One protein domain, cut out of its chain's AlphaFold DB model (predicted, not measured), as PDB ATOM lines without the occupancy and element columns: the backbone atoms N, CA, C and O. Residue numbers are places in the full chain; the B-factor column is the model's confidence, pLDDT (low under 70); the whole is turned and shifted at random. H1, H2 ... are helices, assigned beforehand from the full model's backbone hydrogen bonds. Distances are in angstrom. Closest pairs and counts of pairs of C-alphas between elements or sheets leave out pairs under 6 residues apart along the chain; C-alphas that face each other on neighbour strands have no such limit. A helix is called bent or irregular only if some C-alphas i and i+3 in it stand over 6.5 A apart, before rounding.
ATOM      1  N   PHE A  23     -26.735 -53.815 -38.079       46.94
ATOM      2  CA  PHE A  23     -26.093 -52.503 -38.037       46.94
ATOM      3  C   PHE A  23     -27.135 -51.384 -38.156       46.94
ATOM      4  O   PHE A  23     -27.344 -50.811 -39.219       46.94
ATOM      5  N   ASN A  24     -27.832 -51.109 -37.048       43.44
ATOM      6  CA  ASN A  24     -28.750 -49.977 -36.937       43.44
ATOM      7  C   ASN A  24     -28.037 -48.813 -36.251       43.44
ATOM      8  O   ASN A  24     -27.986 -48.721 -35.026       43.44
ATOM      9  N   VAL A  25     -27.458 -47.945 -37.067       47.06
ATOM     10  CA  VAL A  25     -26.784 -46.743 -36.609       47.06
ATOM     11  C   VAL A  25     -27.772 -45.574 -36.673       47.06
ATOM     12  O   VAL A  25     -28.087 -45.074 -37.746       47.06
ATOM     13  N   THR A  26     -28.305 -45.169 -35.519       46.97
ATOM     14  CA  THR A  26     -29.115 -43.949 -35.355       46.97
ATOM     15  C   THR A  26     -28.204 -42.762 -35.082       46.97
ATOM     16  O   THR A  26     -27.304 -42.883 -34.261       46.97
ATOM     17  N   ILE A  27     -28.444 -41.604 -35.706       47.91
ATOM     18  CA  ILE A  27     -27.507 -40.465 -35.707       47.91
ATOM     19  C   ILE A  27     -26.963 -40.036 -34.333       47.91
ATOM     20  O   ILE A  27     -25.767 -39.775 -34.229       47.91
ATOM     21  N   ASN A  28     -27.765 -40.082 -33.265       48.34
ATOM     22  CA  ASN A  28     -27.282 -39.764 -31.912       48.34
ATOM     23  C   ASN A  28     -26.244 -40.767 -31.356       48.34
ATOM     24  O   ASN A  28     -25.452 -40.405 -30.496       48.34
ATOM     25  N   ASN A  29     -26.217 -42.011 -31.847       52.94
ATOM     26  CA  ASN A  29     -25.198 -43.031 -31.542       52.94
ATOM     27  C   ASN A  29     -24.256 -43.315 -32.729       52.94
ATOM     28  O   ASN A  29     -23.227 -43.978 -32.571       52.94
ATOM     29  N   ALA A  30     -24.587 -42.812 -33.918       54.41
ATOM     30  CA  ALA A  30     -23.835 -43.005 -35.147       54.41
ATOM     31  C   ALA A  30     -22.488 -42.349 -35.108       54.41
ATOM     32  O   ALA A  30     -21.509 -42.983 -35.481       54.41
ATOM     33  N   ASN A  31     -22.439 -41.104 -34.635       58.56
ATOM     34  CA  ASN A  31     -21.189 -40.380 -34.614       58.56
ATOM     35  C   ASN A  31     -20.187 -41.084 -33.695       58.56
ATOM     36  O   ASN A  31     -19.076 -41.371 -34.114       58.56
ATOM     37  N   ASN A  32     -20.613 -41.508 -32.500       61.00
ATOM     38  CA  ASN A  32     -19.757 -42.284 -31.601       61.00
ATOM     39  C   ASN A  32     -19.325 -43.626 -32.195       61.00
ATOM     40  O   ASN A  32     -18.166 -43.997 -32.059       61.00
ATOM     41  N   THR A  33     -20.212 -44.329 -32.899       65.56
ATOM     42  CA  THR A  33     -19.868 -45.612 -33.531       65.56
ATOM     43  C   THR A  33     -18.914 -45.424 -34.714       65.56
ATOM     44  O   THR A  33     -17.984 -46.202 -34.869       65.56
ATOM     45  N   ILE A  34     -19.108 -44.382 -35.530       66.62
ATOM     46  CA  ILE A  34     -18.263 -44.051 -36.689       66.62
ATOM     47  C   ILE A  34     -16.901 -43.534 -36.226       66.62
ATOM     48  O   ILE A  34     -15.886 -43.974 -36.752       66.62
ATOM     49  N   VAL A  35     -16.864 -42.656 -35.223       69.19
ATOM     50  CA  VAL A  35     -15.630 -42.147 -34.609       69.19
ATOM     51  C   VAL A  35     -14.858 -43.287 -33.960       69.19
ATOM     52  O   VAL A  35     -13.687 -43.442 -34.275       69.19
ATOM     53  N   GLN A  36     -15.498 -44.145 -33.158       69.38
ATOM     54  CA  GLN A  36     -14.833 -45.314 -32.565       69.38
ATOM     55  C   GLN A  36     -14.357 -46.305 -33.630       69.38
ATOM     56  O   GLN A  36     -13.260 -46.845 -33.518       69.38
ATOM     57  N   ALA A  37     -15.154 -46.537 -34.677       67.12
ATOM     58  CA  ALA A  37     -14.757 -47.386 -35.792       67.12
ATOM     59  C   ALA A  37     -13.522 -46.824 -36.495       67.12
ATOM     60  O   ALA A  37     -12.553 -47.551 -36.687       67.12
ATOM     61  N   LEU A  38     -13.534 -45.535 -36.845       70.44
ATOM     62  CA  LEU A  38     -12.419 -44.846 -37.496       70.44
ATOM     63  C   LEU A  38     -11.184 -44.795 -36.593       70.44
ATOM     64  O   LEU A  38     -10.089 -45.050 -37.074       70.44
ATOM     65  N   GLU A  39     -11.338 -44.530 -35.297       71.69
ATOM     66  CA  GLU A  39     -10.234 -44.544 -34.330       71.69
ATOM     67  C   GLU A  39      -9.580 -45.921 -34.269       71.69
ATOM     68  O   GLU A  39      -8.376 -46.031 -34.485       71.69
ATOM     69  N   GLN A  40     -10.373 -46.983 -34.115       67.88
ATOM     70  CA  GLN A  40      -9.873 -48.360 -34.131       67.88
ATOM     71  C   GLN A  40      -9.295 -48.778 -35.493       67.88
ATOM     72  O   GLN A  40      -8.481 -49.697 -35.555       67.88
ATOM     73  N   SER A  41      -9.699 -48.119 -36.585       62.69
ATOM     74  CA  SER A  41      -9.159 -48.346 -37.936       62.69
ATOM     75  C   SER A  41      -7.798 -47.676 -38.156       62.69
ATOM     76  O   SER A  41      -7.076 -48.038 -39.080       62.69
ATOM     77  N   VAL A  42      -7.479 -46.651 -37.362       63.38
ATOM     78  CA  VAL A  42      -6.296 -45.787 -37.512       63.38
ATOM     79  C   VAL A  42      -5.183 -46.187 -36.535       63.38
ATOM     80  O   VAL A  42      -4.031 -45.790 -36.723       63.38
ATOM     81  N   GLU A  43      -5.487 -46.990 -35.512       59.84
ATOM     82  CA  GLU A  43      -4.481 -47.465 -34.564       59.84
ATOM     83  C   GLU A  43      -3.466 -48.432 -35.214       59.84
ATOM     84  O   GLU A  43      -3.857 -49.362 -35.927       59.84
ATOM     85  N   PRO A  44      -2.155 -48.277 -34.928       50.19
ATOM     86  CA  PRO A  44      -1.058 -49.064 -35.511       50.19
ATOM     87  C   PRO A  44      -0.972 -50.524 -35.003       50.19
ATOM     88  O   PRO A  44       0.115 -51.058 -34.797       50.19
ATOM     89  N   GLY A  45      -2.113 -51.188 -34.808       48.34
ATOM     90  CA  GLY A  45      -2.213 -52.579 -34.351       48.34
ATOM     91  C   GLY A  45      -3.461 -53.333 -34.829       48.34
ATOM     92  O   GLY A  45      -3.596 -54.522 -34.545       48.34
ATOM     93  N   GLY A  46      -4.370 -52.683 -35.566       46.66
ATOM     94  CA  GLY A  46      -5.590 -53.297 -36.087       46.66
ATOM     95  C   GLY A  46      -5.431 -53.793 -37.525       46.66
ATOM     96  O   GLY A  46      -5.690 -53.044 -38.452       46.66
ATOM     97  N   ALA A  47      -5.038 -55.061 -37.691       46.12
ATOM     98  CA  ALA A  47      -4.984 -55.812 -38.957       46.12
ATOM     99  C   ALA A  47      -4.215 -55.152 -40.120       46.12
ATOM    100  O   ALA A  47      -4.775 -54.451 -40.959       46.12
ATOM    101  N   GLY A  48      -2.935 -55.516 -40.230       52.72
ATOM    102  CA  GLY A  48      -2.076 -55.111 -41.340       52.72
ATOM    103  C   GLY A  48      -1.573 -53.687 -41.196       52.72
ATOM    104  O   GLY A  48      -2.179 -52.836 -40.552       52.72
ATOM    105  N   THR A  49      -0.407 -53.418 -41.762       57.41
ATOM    106  CA  THR A  49       0.136 -52.064 -41.768       57.41
ATOM    107  C   THR A  49      -0.748 -51.228 -42.689       57.41
ATOM    108  O   THR A  49      -0.644 -51.333 -43.912       57.41
ATOM    109  N   VAL A  50      -1.669 -50.450 -42.116       67.38
ATOM    110  CA  VAL A  50      -2.452 -49.471 -42.872       67.38
ATOM    111  C   VAL A  50      -1.462 -48.491 -43.516       67.38
ATOM    112  O   VAL A  50      -0.608 -47.942 -42.811       67.38
ATOM    113  N   PRO A  51      -1.521 -48.276 -44.840       73.88
ATOM    114  CA  PRO A  51      -0.650 -47.327 -45.515       73.88
ATOM    115  C   PRO A  51      -0.788 -45.924 -44.908       73.88
ATOM    116  O   PRO A  51      -1.901 -45.456 -44.669       73.88
ATOM    117  N   ALA A  52       0.333 -45.229 -44.684       76.00
ATOM    118  CA  ALA A  52       0.349 -43.922 -44.013       76.00
ATOM    119  C   ALA A  52      -0.561 -42.874 -44.689       76.00
ATOM    120  O   ALA A  52      -1.140 -42.018 -44.019       76.00
ATOM    121  N   ASN A  53      -0.742 -42.974 -46.009       77.50
ATOM    122  CA  ASN A  53      -1.672 -42.146 -46.773       77.50
ATOM    123  C   ASN A  53      -3.142 -42.397 -46.392       77.50
ATOM    124  O   ASN A  53      -3.904 -41.439 -46.299       77.50
ATOM    125  N   CYS A  54      -3.541 -43.646 -46.120       82.25
ATOM    126  CA  CYS A  54      -4.893 -43.957 -45.649       82.25
ATOM    127  C   CYS A  54      -5.115 -43.403 -44.239       82.25
ATOM    128  O   CYS A  54      -6.135 -42.766 -43.980       82.25
ATOM    129  N   THR A  55      -4.126 -43.559 -43.355       82.31
ATOM    130  CA  THR A  55      -4.147 -43.013 -41.990       82.31
ATOM    131  C   THR A  55      -4.386 -41.505 -42.002       82.31
ATOM    132  O   THR A  55      -5.244 -41.016 -41.273       82.31
ATOM    133  N   GLN A  56      -3.692 -40.762 -42.868       84.56
ATOM    134  CA  GLN A  56      -3.844 -39.310 -42.963       84.56
ATOM    135  C   GLN A  56      -5.245 -38.893 -43.444       84.56
ATOM    136  O   GLN A  56      -5.837 -37.969 -42.883       84.56
ATOM    137  N   GLN A  57      -5.806 -39.587 -44.441       84.12
ATOM    138  CA  GLN A  57      -7.161 -39.303 -44.931       84.12
ATOM    139  C   GLN A  57      -8.225 -39.600 -43.867       84.12
ATOM    140  O   GLN A  57      -9.121 -38.789 -43.629       84.12
ATOM    141  N   CYS A  58      -8.080 -40.724 -43.163       84.81
ATOM    142  CA  CYS A  58      -8.971 -41.102 -42.076       84.81
ATOM    143  C   CYS A  58      -8.833 -40.177 -40.852       84.81
ATOM    144  O   CYS A  58      -9.831 -39.838 -40.224       84.81
ATOM    145  N   GLN A  59      -7.632 -39.691 -40.531       86.50
ATOM    146  CA  GLN A  59      -7.446 -38.701 -39.465       86.50
ATOM    147  C   GLN A  59      -8.069 -37.348 -39.815       86.50
ATOM    148  O   GLN A  59      -8.685 -36.730 -38.950       86.50
ATOM    149  N   SER A  60      -7.963 -36.903 -41.071       87.06
ATOM    150  CA  SER A  60      -8.573 -35.644 -41.515       87.06
ATOM    151  C   SER A  60     -10.099 -35.667 -41.418       87.06
ATOM    152  O   SER A  60     -10.720 -34.645 -41.115       87.06
ATOM    153  N   ILE A  61     -10.727 -36.817 -41.684       86.44
ATOM    154  CA  ILE A  61     -12.173 -36.934 -41.502       86.44
ATOM    155  C   ILE A  61     -12.527 -37.052 -40.021       86.44
ATOM    156  O   ILE A  61     -13.481 -36.424 -39.570       86.44
ATOM    157  N   LEU A  62     -11.720 -37.773 -39.237       86.12
ATOM    158  CA  LEU A  62     -11.915 -37.923 -37.798       86.12
ATOM    159  C   LEU A  62     -11.880 -36.576 -37.065       86.12
ATOM    160  O   LEU A  62     -12.718 -36.325 -36.202       86.12
ATOM    161  N   THR A  63     -10.943 -35.690 -37.412       86.12
ATOM    162  CA  THR A  63     -10.896 -34.334 -36.847       86.12
ATOM    163  C   THR A  63     -12.139 -33.534 -37.213       86.12
ATOM    164  O   THR A  63     -12.651 -32.813 -36.363       86.12
ATOM    165  N   THR A  64     -12.675 -33.713 -38.423       85.38
ATOM    166  CA  THR A  64     -13.939 -33.088 -38.844       85.38
ATOM    167  C   THR A  64     -15.122 -33.618 -38.025       85.38
ATOM    168  O   THR A  64     -15.902 -32.829 -37.502       85.38
ATOM    169  N   PHE A  65     -15.215 -34.936 -37.819       83.50
ATOM    170  CA  PHE A  65     -16.247 -35.549 -36.971       83.50
ATOM    171  C   PHE A  65     -16.158 -35.120 -35.503       83.50
ATOM    172  O   PHE A  65     -17.193 -34.970 -34.863       83.50
ATOM    173  N   LYS A  66     -14.943 -34.920 -34.972       83.44
ATOM    174  CA  LYS A  66     -14.710 -34.417 -33.606       83.44
ATOM    175  C   LYS A  66     -14.978 -32.919 -33.466       83.44
ATOM    176  O   LYS A  66     -15.328 -32.472 -32.381       83.44
ATOM    177  N   ALA A  67     -14.758 -32.150 -34.532       85.00
ATOM    178  CA  ALA A  67     -15.041 -30.719 -34.566       85.00
ATOM    179  C   ALA A  67     -16.546 -30.438 -34.673       85.00
ATOM    180  O   ALA A  67     -17.011 -29.416 -34.175       85.00
ATOM    181  N   CYS A  68     -17.302 -31.344 -35.294       80.81
ATOM    182  CA  CYS A  68     -18.753 -31.334 -35.223       80.81
ATOM    183  C   CYS A  68     -19.218 -31.820 -33.846       80.81
ATOM    184  O   CYS A  68     -18.826 -32.894 -33.390       80.81
ATOM    185  N   ASP A  69     -20.090 -31.051 -33.194       72.12
ATOM    186  CA  ASP A  69     -20.777 -31.531 -31.997       72.12
ATOM    187  C   ASP A  69     -21.563 -32.807 -32.347       72.12
ATOM    188  O   ASP A  69     -22.133 -32.922 -33.436       72.12
ATOM    189  N   GLN A  70     -21.591 -33.794 -31.450       67.88
ATOM    190  CA  GLN A  70     -22.086 -35.143 -31.758       67.88
ATOM    191  C   GLN A  70     -23.570 -35.200 -32.121       67.88
ATOM    192  O   GLN A  70     -24.050 -36.210 -32.634       67.88
ATOM    193  N   THR A  71     -24.274 -34.107 -31.855       67.44
ATOM    194  CA  THR A  71     -25.697 -33.920 -32.107       67.44
ATOM    195  C   THR A  71     -25.974 -33.106 -33.374       67.44
ATOM    196  O   THR A  71     -27.107 -33.103 -33.860       67.44
ATOM    197  N   ASP A  72     -24.961 -32.453 -33.958       77.19
ATOM    198  CA  ASP A  72     -25.132 -31.589 -35.124       77.19
ATOM    199  C   ASP A  72     -25.049 -32.382 -36.434       77.19
ATOM    200  O   ASP A  72     -24.024 -32.481 -37.118       77.19
ATOM    201  N   VAL A  73     -26.206 -32.917 -36.815       77.44
ATOM    202  CA  VAL A  73     -26.424 -33.618 -38.085       77.44
ATOM    203  C   VAL A  73     -26.046 -32.756 -39.284       77.44
ATOM    204  O   VAL A  73     -25.602 -33.277 -40.303       77.44
ATOM    205  N   SER A  74     -26.219 -31.437 -39.200       80.69
ATOM    206  CA  SER A  74     -25.952 -30.545 -40.325       80.69
ATOM    207  C   SER A  74     -24.453 -30.379 -40.583       80.69
ATOM    208  O   SER A  74     -24.052 -30.346 -41.748       80.69
ATOM    209  N   CYS A  75     -23.649 -30.388 -39.516       83.44
ATOM    210  CA  CYS A  75     -22.188 -30.391 -39.565       83.44
ATOM    211  C   CYS A  75     -21.634 -31.743 -40.035       83.44
ATOM    212  O   CYS A  75     -20.731 -31.802 -40.870       83.44
ATOM    213  N   ILE A  76     -22.209 -32.846 -39.545       83.00
ATOM    214  CA  ILE A  76     -21.746 -34.200 -39.870       83.00
ATOM    215  C   ILE A  76     -22.136 -34.601 -41.296       83.00
ATOM    216  O   ILE A  76     -21.340 -35.198 -42.019       83.00
ATOM    217  N   CYS A  77     -23.349 -34.270 -41.730       85.94
ATOM    218  CA  CYS A  77     -23.903 -34.693 -43.011       85.94
ATOM    219  C   CYS A  77     -23.670 -33.647 -44.100       85.94
ATOM    220  O   CYS A  77     -24.616 -33.049 -44.627       85.94
ATOM    221  N   THR A  78     -22.407 -33.446 -44.465       86.62
ATOM    222  CA  THR A  78     -22.003 -32.630 -45.614       86.62
ATOM    223  C   THR A  78     -21.454 -33.516 -46.730       86.62
ATOM    224  O   THR A  78     -20.981 -34.628 -46.488       86.62
ATOM    225  N   ASN A  79     -21.470 -33.020 -47.968       84.69
ATOM    226  CA  ASN A  79     -20.863 -33.754 -49.082       84.69
ATOM    227  C   ASN A  79     -19.353 -33.939 -48.879       84.69
ATOM    228  O   ASN A  79     -18.817 -34.985 -49.229       84.69
ATOM    229  N   ASN A  80     -18.676 -32.974 -48.249       85.50
ATOM    230  CA  ASN A  80     -17.249 -33.081 -47.954       85.50
ATOM    231  C   ASN A  80     -16.958 -34.201 -46.950       85.50
ATOM    232  O   ASN A  80     -16.019 -34.969 -47.153       85.50
ATOM    233  N   THR A  81     -17.774 -34.333 -45.897       86.31
ATOM    234  CA  THR A  81     -17.623 -35.429 -44.931       86.31
ATOM    235  C   THR A  81     -17.954 -36.786 -45.546       86.31
ATOM    236  O   THR A  81     -17.248 -37.755 -45.283       86.31
ATOM    237  N   ALA A  82     -18.964 -36.858 -46.416       85.44
ATOM    238  CA  ALA A  82     -19.293 -38.076 -47.153       85.44
ATOM    239  C   ALA A  82     -18.144 -38.536 -48.063       85.44
ATOM    240  O   ALA A  82     -17.690 -39.670 -47.951       85.44
ATOM    241  N   ILE A  83     -17.629 -37.636 -48.905       86.69
ATOM    242  CA  ILE A  83     -16.524 -37.927 -49.828       86.69
ATOM    243  C   ILE A  83     -15.249 -38.280 -49.049       86.69
ATOM    244  O   ILE A  83     -14.543 -39.221 -49.402       86.69
ATOM    245  N   GLY A  84     -14.951 -37.559 -47.966       86.44
ATOM    246  CA  GLY A  84     -13.796 -37.857 -47.118       86.44
ATOM    247  C   GLY A  84     -13.901 -39.224 -46.434       86.44
ATOM    248  O   GLY A  84     -12.914 -39.959 -46.380       86.44
ATOM    249  N   LEU A  85     -15.096 -39.593 -45.963       85.62
ATOM    250  CA  LEU A  85     -15.350 -40.908 -45.376       85.62
ATOM    251  C   LEU A  85     -15.227 -42.021 -46.422       85.62
ATOM    252  O   LEU A  85     -14.574 -43.027 -46.156       85.62
ATOM    253  N   GLU A  86     -15.801 -41.831 -47.612       87.75
ATOM    254  CA  GLU A  86     -15.679 -42.770 -48.730       87.75
ATOM    255  C   GLU A  86     -14.218 -42.995 -49.115       87.75
ATOM    256  O   GLU A  86     -13.776 -44.137 -49.158       87.75
ATOM    257  N   ASN A  87     -13.439 -41.927 -49.293       87.31
ATOM    258  CA  ASN A  87     -12.026 -42.030 -49.654       87.31
ATOM    259  C   ASN A  87     -11.198 -42.758 -48.584       87.31
ATOM    260  O   ASN A  87     -10.378 -43.619 -48.913       87.31
ATOM    261  N   CYS A  88     -11.440 -42.469 -47.301       86.38
ATOM    262  CA  CYS A  88     -10.812 -43.189 -46.192       86.38
ATOM    263  C   CYS A  88     -11.134 -44.694 -46.254       86.38
ATOM    264  O   CYS A  88     -10.226 -45.530 -46.223       86.38
ATOM    265  N   GLN A  89     -12.414 -45.049 -46.401       85.06
ATOM    266  CA  GLN A  89     -12.855 -46.445 -46.429       85.06
ATOM    267  C   GLN A  89     -12.391 -47.174 -47.696       85.06
ATOM    268  O   GLN A  89     -11.974 -48.326 -47.613       85.06
ATOM    269  N   GLN A  90     -12.363 -46.496 -48.843       87.50
ATOM    270  CA  GLN A  90     -11.825 -47.014 -50.098       87.50
ATOM    271  C   GLN A  90     -10.323 -47.306 -49.988       87.50
ATOM    272  O   GLN A  90      -9.859 -48.347 -50.457       87.50
ATOM    273  N   CYS A  91      -9.561 -46.419 -49.344       86.06
ATOM    274  CA  CYS A  91      -8.128 -46.605 -49.122       86.06
ATOM    275  C   CYS A  91      -7.860 -47.813 -48.214       86.06
ATOM    276  O   CYS A  91      -7.053 -48.680 -48.556       86.06
ATOM    277  N   LEU A  92      -8.595 -47.915 -47.101       82.50
ATOM    278  CA  LEU A  92      -8.515 -49.047 -46.174       82.50
ATOM    279  C   LEU A  92      -8.893 -50.366 -46.853       82.50
ATOM    280  O   LEU A  92      -8.154 -51.341 -46.757       82.50
ATOM    281  N   PHE A  93     -10.000 -50.391 -47.588       83.62
ATOM    282  CA  PHE A  93     -10.437 -51.571 -48.328       83.62
ATOM    283  C   PHE A  93      -9.397 -52.018 -49.353       83.62
ATOM    284  O   PHE A  93      -9.024 -53.185 -49.377       83.62
ATOM    285  N   THR A  94      -8.847 -51.084 -50.129       84.62
ATOM    286  CA  THR A  94      -7.788 -51.385 -51.103       84.62
ATOM    287  C   THR A  94      -6.548 -51.962 -50.415       84.62
ATOM    288  O   THR A  94      -5.989 -52.951 -50.884       84.62
ATOM    289  N   ALA A  95      -6.143 -51.407 -49.270       81.00
ATOM    290  CA  ALA A  95      -5.016 -51.923 -48.496       81.00
ATOM    291  C   ALA A  95      -5.256 -53.354 -47.981       81.00
ATOM    292  O   ALA A  95      -4.358 -54.194 -48.064       81.00
ATOM    293  N   LEU A  96      -6.470 -53.643 -47.498       79.25
ATOM    294  CA  LEU A  96      -6.869 -54.981 -47.051       79.25
ATOM    295  C   LEU A  96      -6.884 -55.987 -48.208       79.25
ATOM    296  O   LEU A  96      -6.429 -57.117 -48.032       79.25
ATOM    297  N   LEU A  97      -7.356 -55.573 -49.391       80.31
ATOM    298  CA  LEU A  97      -7.351 -56.404 -50.596       80.31
ATOM    299  C   LEU A  97      -5.927 -56.745 -51.048       80.31
ATOM    300  O   LEU A  97      -5.647 -57.909 -51.319       80.31
ATOM    301  N   VAL A  98      -5.021 -55.761 -51.079       79.88
ATOM    302  CA  VAL A  98      -3.612 -55.966 -51.467       79.88
ATOM    303  C   VAL A  98      -2.899 -56.912 -50.503       79.88
ATOM    304  O   VAL A  98      -2.120 -57.762 -50.926       79.88
ATOM    305  N   GLN A  99      -3.170 -56.791 -49.203       75.50
ATOM    306  CA  GLN A  99      -2.570 -57.653 -48.184       75.50
ATOM    307  C   GLN A  99      -3.282 -59.011 -48.058       75.50
ATOM    308  O   GLN A  99      -2.763 -59.909 -47.398       75.50
ATOM    309  N   ASN A 100      -4.454 -59.177 -48.685       75.62
ATOM    310  CA  ASN A 100      -5.330 -60.343 -48.556       75.62
ATOM    311  C   ASN A 100      -5.576 -60.746 -47.087       75.62
ATOM    312  O   ASN A 100      -5.576 -61.924 -46.723       75.62
ATOM    313  N   ILE A 101      -5.759 -59.746 -46.225       73.94
ATOM    314  CA  ILE A 101      -6.012 -59.942 -44.797       73.94
ATOM    315  C   ILE A 101      -7.456 -59.600 -44.464       73.94
ATOM    316  O   ILE A 101      -8.075 -58.720 -45.060       73.94
ATOM    317  N   ARG A 102      -7.993 -60.288 -43.457       69.00
ATOM    318  CA  ARG A 102      -9.273 -59.894 -42.874       69.00
ATOM    319  C   ARG A 102      -9.045 -58.734 -41.906       69.00
ATOM    320  O   ARG A 102      -8.128 -58.829 -41.087       69.00
ATOM    321  N   PRO A 103      -9.876 -57.683 -41.956       67.62
ATOM    322  CA  PRO A 103      -9.804 -56.625 -40.965       67.62
ATOM    323  C   PRO A 103     -10.138 -57.180 -39.574       67.62
ATOM    324  O   PRO A 103     -11.011 -58.037 -39.427       67.62
ATOM    325  N   SER A 104      -9.444 -56.689 -38.547       66.62
ATOM    326  CA  SER A 104      -9.709 -57.037 -37.144       66.62
ATOM    327  C   SER A 104     -11.038 -56.455 -36.668       66.62
ATOM    328  O   SER A 104     -11.719 -57.062 -35.843       66.62
ATOM    329  N   ASN A 105     -11.419 -55.300 -37.219       67.19
ATOM    330  CA  ASN A 105     -12.700 -54.657 -36.986       67.19
ATOM    331  C   ASN A 105     -13.571 -54.750 -38.258       67.19
ATOM    332  O   ASN A 105     -13.162 -54.256 -39.310       67.19
ATOM    333  N   PRO A 106     -14.788 -55.324 -38.188       67.50
ATOM    334  CA  PRO A 106     -15.688 -55.473 -39.339       67.50
ATOM    335  C   PRO A 106     -16.182 -54.145 -39.946       67.50
ATOM    336  O   PRO A 106     -16.868 -54.154 -40.969       67.50
ATOM    337  N   LEU A 107     -15.876 -53.010 -39.314       68.56
ATOM    338  CA  LEU A 107     -16.236 -51.669 -39.774       68.56
ATOM    339  C   LEU A 107     -15.177 -51.058 -40.706       68.56
ATOM    340  O   LEU A 107     -15.481 -50.095 -41.406       68.56
ATOM    341  N   VAL A 108     -13.964 -51.622 -40.754       72.50
ATOM    342  CA  VAL A 108     -12.866 -51.160 -41.617       72.50
ATOM    343  C   VAL A 108     -13.118 -51.614 -43.056       72.50
ATOM    344  O   VAL A 108     -13.257 -52.808 -43.314       72.50
ATOM    345  N   GLY A 109     -13.151 -50.676 -44.006       68.31
ATOM    346  CA  GLY A 109     -13.385 -50.971 -45.423       68.31
ATOM    347  C   GLY A 109     -14.794 -51.510 -45.695       68.31
ATOM    348  O   GLY A 109     -14.980 -52.340 -46.582       68.31
ATOM    349  N   SER A 110     -15.781 -51.095 -44.896       72.31
ATOM    350  CA  SER A 110     -17.125 -51.677 -44.909       72.31
ATOM    351  C   SER A 110     -18.128 -50.830 -45.688       72.31
ATOM    352  O   SER A 110     -18.430 -49.692 -45.320       72.31
ATOM    353  N   ALA A 111     -18.735 -51.422 -46.720       76.69
ATOM    354  CA  ALA A 111     -19.841 -50.799 -47.454       76.69
ATOM    355  C   ALA A 111     -21.072 -50.579 -46.560       76.69
ATOM    356  O   ALA A 111     -21.814 -49.616 -46.747       76.69
ATOM    357  N   THR A 112     -21.247 -51.423 -45.539       74.75
ATOM    358  CA  THR A 112     -22.329 -51.304 -44.555       74.75
ATOM    359  C   THR A 112     -22.204 -50.018 -43.735       74.75
ATOM    360  O   THR A 112     -23.210 -49.357 -43.471       74.75
ATOM    361  N   LEU A 113     -20.976 -49.618 -43.379       77.00
ATOM    362  CA  LEU A 113     -20.716 -48.362 -42.668       77.00
ATOM    363  C   LEU A 113     -21.108 -47.155 -43.532       77.00
ATOM    364  O   LEU A 113     -21.798 -46.252 -43.060       77.00
ATOM    365  N   LEU A 114     -20.729 -47.180 -44.812       80.25
ATOM    366  CA  LEU A 114     -21.070 -46.150 -45.797       80.25
ATOM    367  C   LEU A 114     -22.585 -46.035 -46.011       80.25
ATOM    368  O   LEU A 114     -23.138 -44.933 -45.973       80.25
ATOM    369  N   SER A 115     -23.277 -47.167 -46.164       77.75
ATOM    370  CA  SER A 115     -24.734 -47.178 -46.320       77.75
ATOM    371  C   SER A 115     -25.456 -46.678 -45.073       77.75
ATOM    372  O   SER A 115     -26.456 -45.967 -45.175       77.75
ATOM    373  N   ALA A 116     -24.942 -47.006 -43.888       76.38
ATOM    374  CA  ALA A 116     -25.515 -46.553 -42.632       76.38
ATOM    375  C   ALA A 116     -25.301 -45.053 -42.419       76.38
ATOM    376  O   ALA A 116     -26.219 -44.382 -41.955       76.38
ATOM    377  N   PHE A 117     -24.138 -44.517 -42.811       78.06
ATOM    378  CA  PHE A 117     -23.871 -43.078 -42.808       78.06
ATOM    379  C   PHE A 117     -24.812 -42.326 -43.760       78.06
ATOM    380  O   PHE A 117     -25.442 -41.349 -43.359       78.06
ATOM    381  N   SER A 118     -24.991 -42.821 -44.989       79.69
ATOM    382  CA  SER A 118     -25.940 -42.241 -45.950       79.69
ATOM    383  C   SER A 118     -27.387 -42.283 -45.435       79.69
ATOM    384  O   SER A 118     -28.082 -41.268 -45.469       79.69
ATOM    385  N   THR A 119     -27.817 -43.422 -44.879       78.19
ATOM    386  CA  THR A 119     -29.164 -43.596 -44.295       78.19
ATOM    387  C   THR A 119     -29.384 -42.662 -43.112       78.19
ATOM    388  O   THR A 119     -30.425 -42.020 -43.004       78.19
ATOM    389  N   SER A 120     -28.378 -42.562 -42.244       75.75
ATOM    390  CA  SER A 120     -28.350 -41.644 -41.115       75.75
ATOM    391  C   SER A 120     -28.573 -40.209 -41.582       75.75
ATOM    392  O   SER A 120     -29.442 -39.518 -41.057       75.75
ATOM    393  N   CYS A 121     -27.824 -39.772 -42.593       77.31
ATOM    394  CA  CYS A 121     -27.849 -38.390 -43.044       77.31
ATOM    395  C   CYS A 121     -29.151 -37.962 -43.725       77.31
ATOM    396  O   CYS A 121     -29.399 -36.760 -43.780       77.31
ATOM    397  N   ASN A 122     -29.968 -38.910 -44.207       69.69
ATOM    398  CA  ASN A 122     -31.328 -38.733 -44.739       69.69
ATOM    399  C   ASN A 122     -31.574 -37.404 -45.494       69.69
ATOM    400  O   ASN A 122     -32.584 -36.728 -45.292       69.69
TER     401      ASN A 122
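What this domain is: This is residues 23 to 122 of the 172 residues of an uncharacterized protein of Sphaerobolus stellatus (strain SS14) (UniProt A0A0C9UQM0). Four helices, H1, H2, H4 and H5, make an up-and-down bundle, each running against the one before it in the chain, and the one-turn helix H3 sits at one end of it. H1, H2, H4 and H5 follow one another round the bundle, with H5 back beside H1 to close the ring; at the end away from H3, the links from H1 to H2 and from H4 to H5 loop over. The printed part has 100 residues with five named helices, H1 to H5 in chain order, and no named strand; the class is all helix. The whole is compact, with a radius of gyration of the C-alphas of 12.7 A and spans of 36 by 24 by 20 A.

Where its parts are: The printed part begins at Phe 23, and H1 takes residues 27 to 42, 21.9 A long, from C-alpha 27 at (-27.507, -40.465, -35.707). H1 is irregular, but only just: C-alphas 28 and 31 are 6.7 A apart. H2 takes residues 52 to 67, 22.4 A long. H3 is residues 73 to 76, 5.0 A long. H4, the longest helix, takes residues 79 to 99, 30.1 A long, and begins at C-alpha 79 at (-20.863, -33.754, -49.082). H5 takes residues 111 to 121, 15.4 A long, and ends at C-alpha 121 at (-27.849, -38.390, -43.044).

How they stand to each other: H1 and H2 form a helical hairpin and touch at a shallow tilt of 27 degrees, opposite ways; their closest C-alphas, of Val 42 and Thr 55, are 5.7 A apart. H2 and H4 touch at a shallow tilt of 32 degrees, opposite ways, with the closest C-alphas, of Cys 58 and Cys 88, 5.0 A apart. H4 and H5, a helical hairpin, only just touch, with 3 pairs of C-alphas within 8 A, and H4 does so with residues 82 to 86 alone; the closest C-alphas are those of Glu 86 and Leu 114, 7.0 A apart. Their tilt is a shallow 9 degrees, opposite ways. H1 touches H5 with residues 27 to 34 alone, the closest C-alphas being those of Ile 27 and Ser 120, 5.6 A apart; they run opposite ways at a shallow tilt of 34 degrees, only just short of steep. H1 and H4 are near each other, while H2 and H5 are apart. H3 is close to but not clearly touching H2, with the closest C-alphas, of Phe 65 and Ile 76, 6.4 A apart. In H2, H4 and H5 every O i to N i+4 pair is within hydrogen-bond range, in H1 10 of 12 are, and H3 is too short for such a pair.

The domain as a whole: The C-alphas farthest apart, of Asp 72 and Asn 100, are 37.4 A apart. The printed part has no cut. The link from H4 to H5 is long, with 11 residues. The mean pLDDT of the printed part is 73.5; 36 residues are under 70, among them residues 23 to 37, 40 to 50 and 102 to 107.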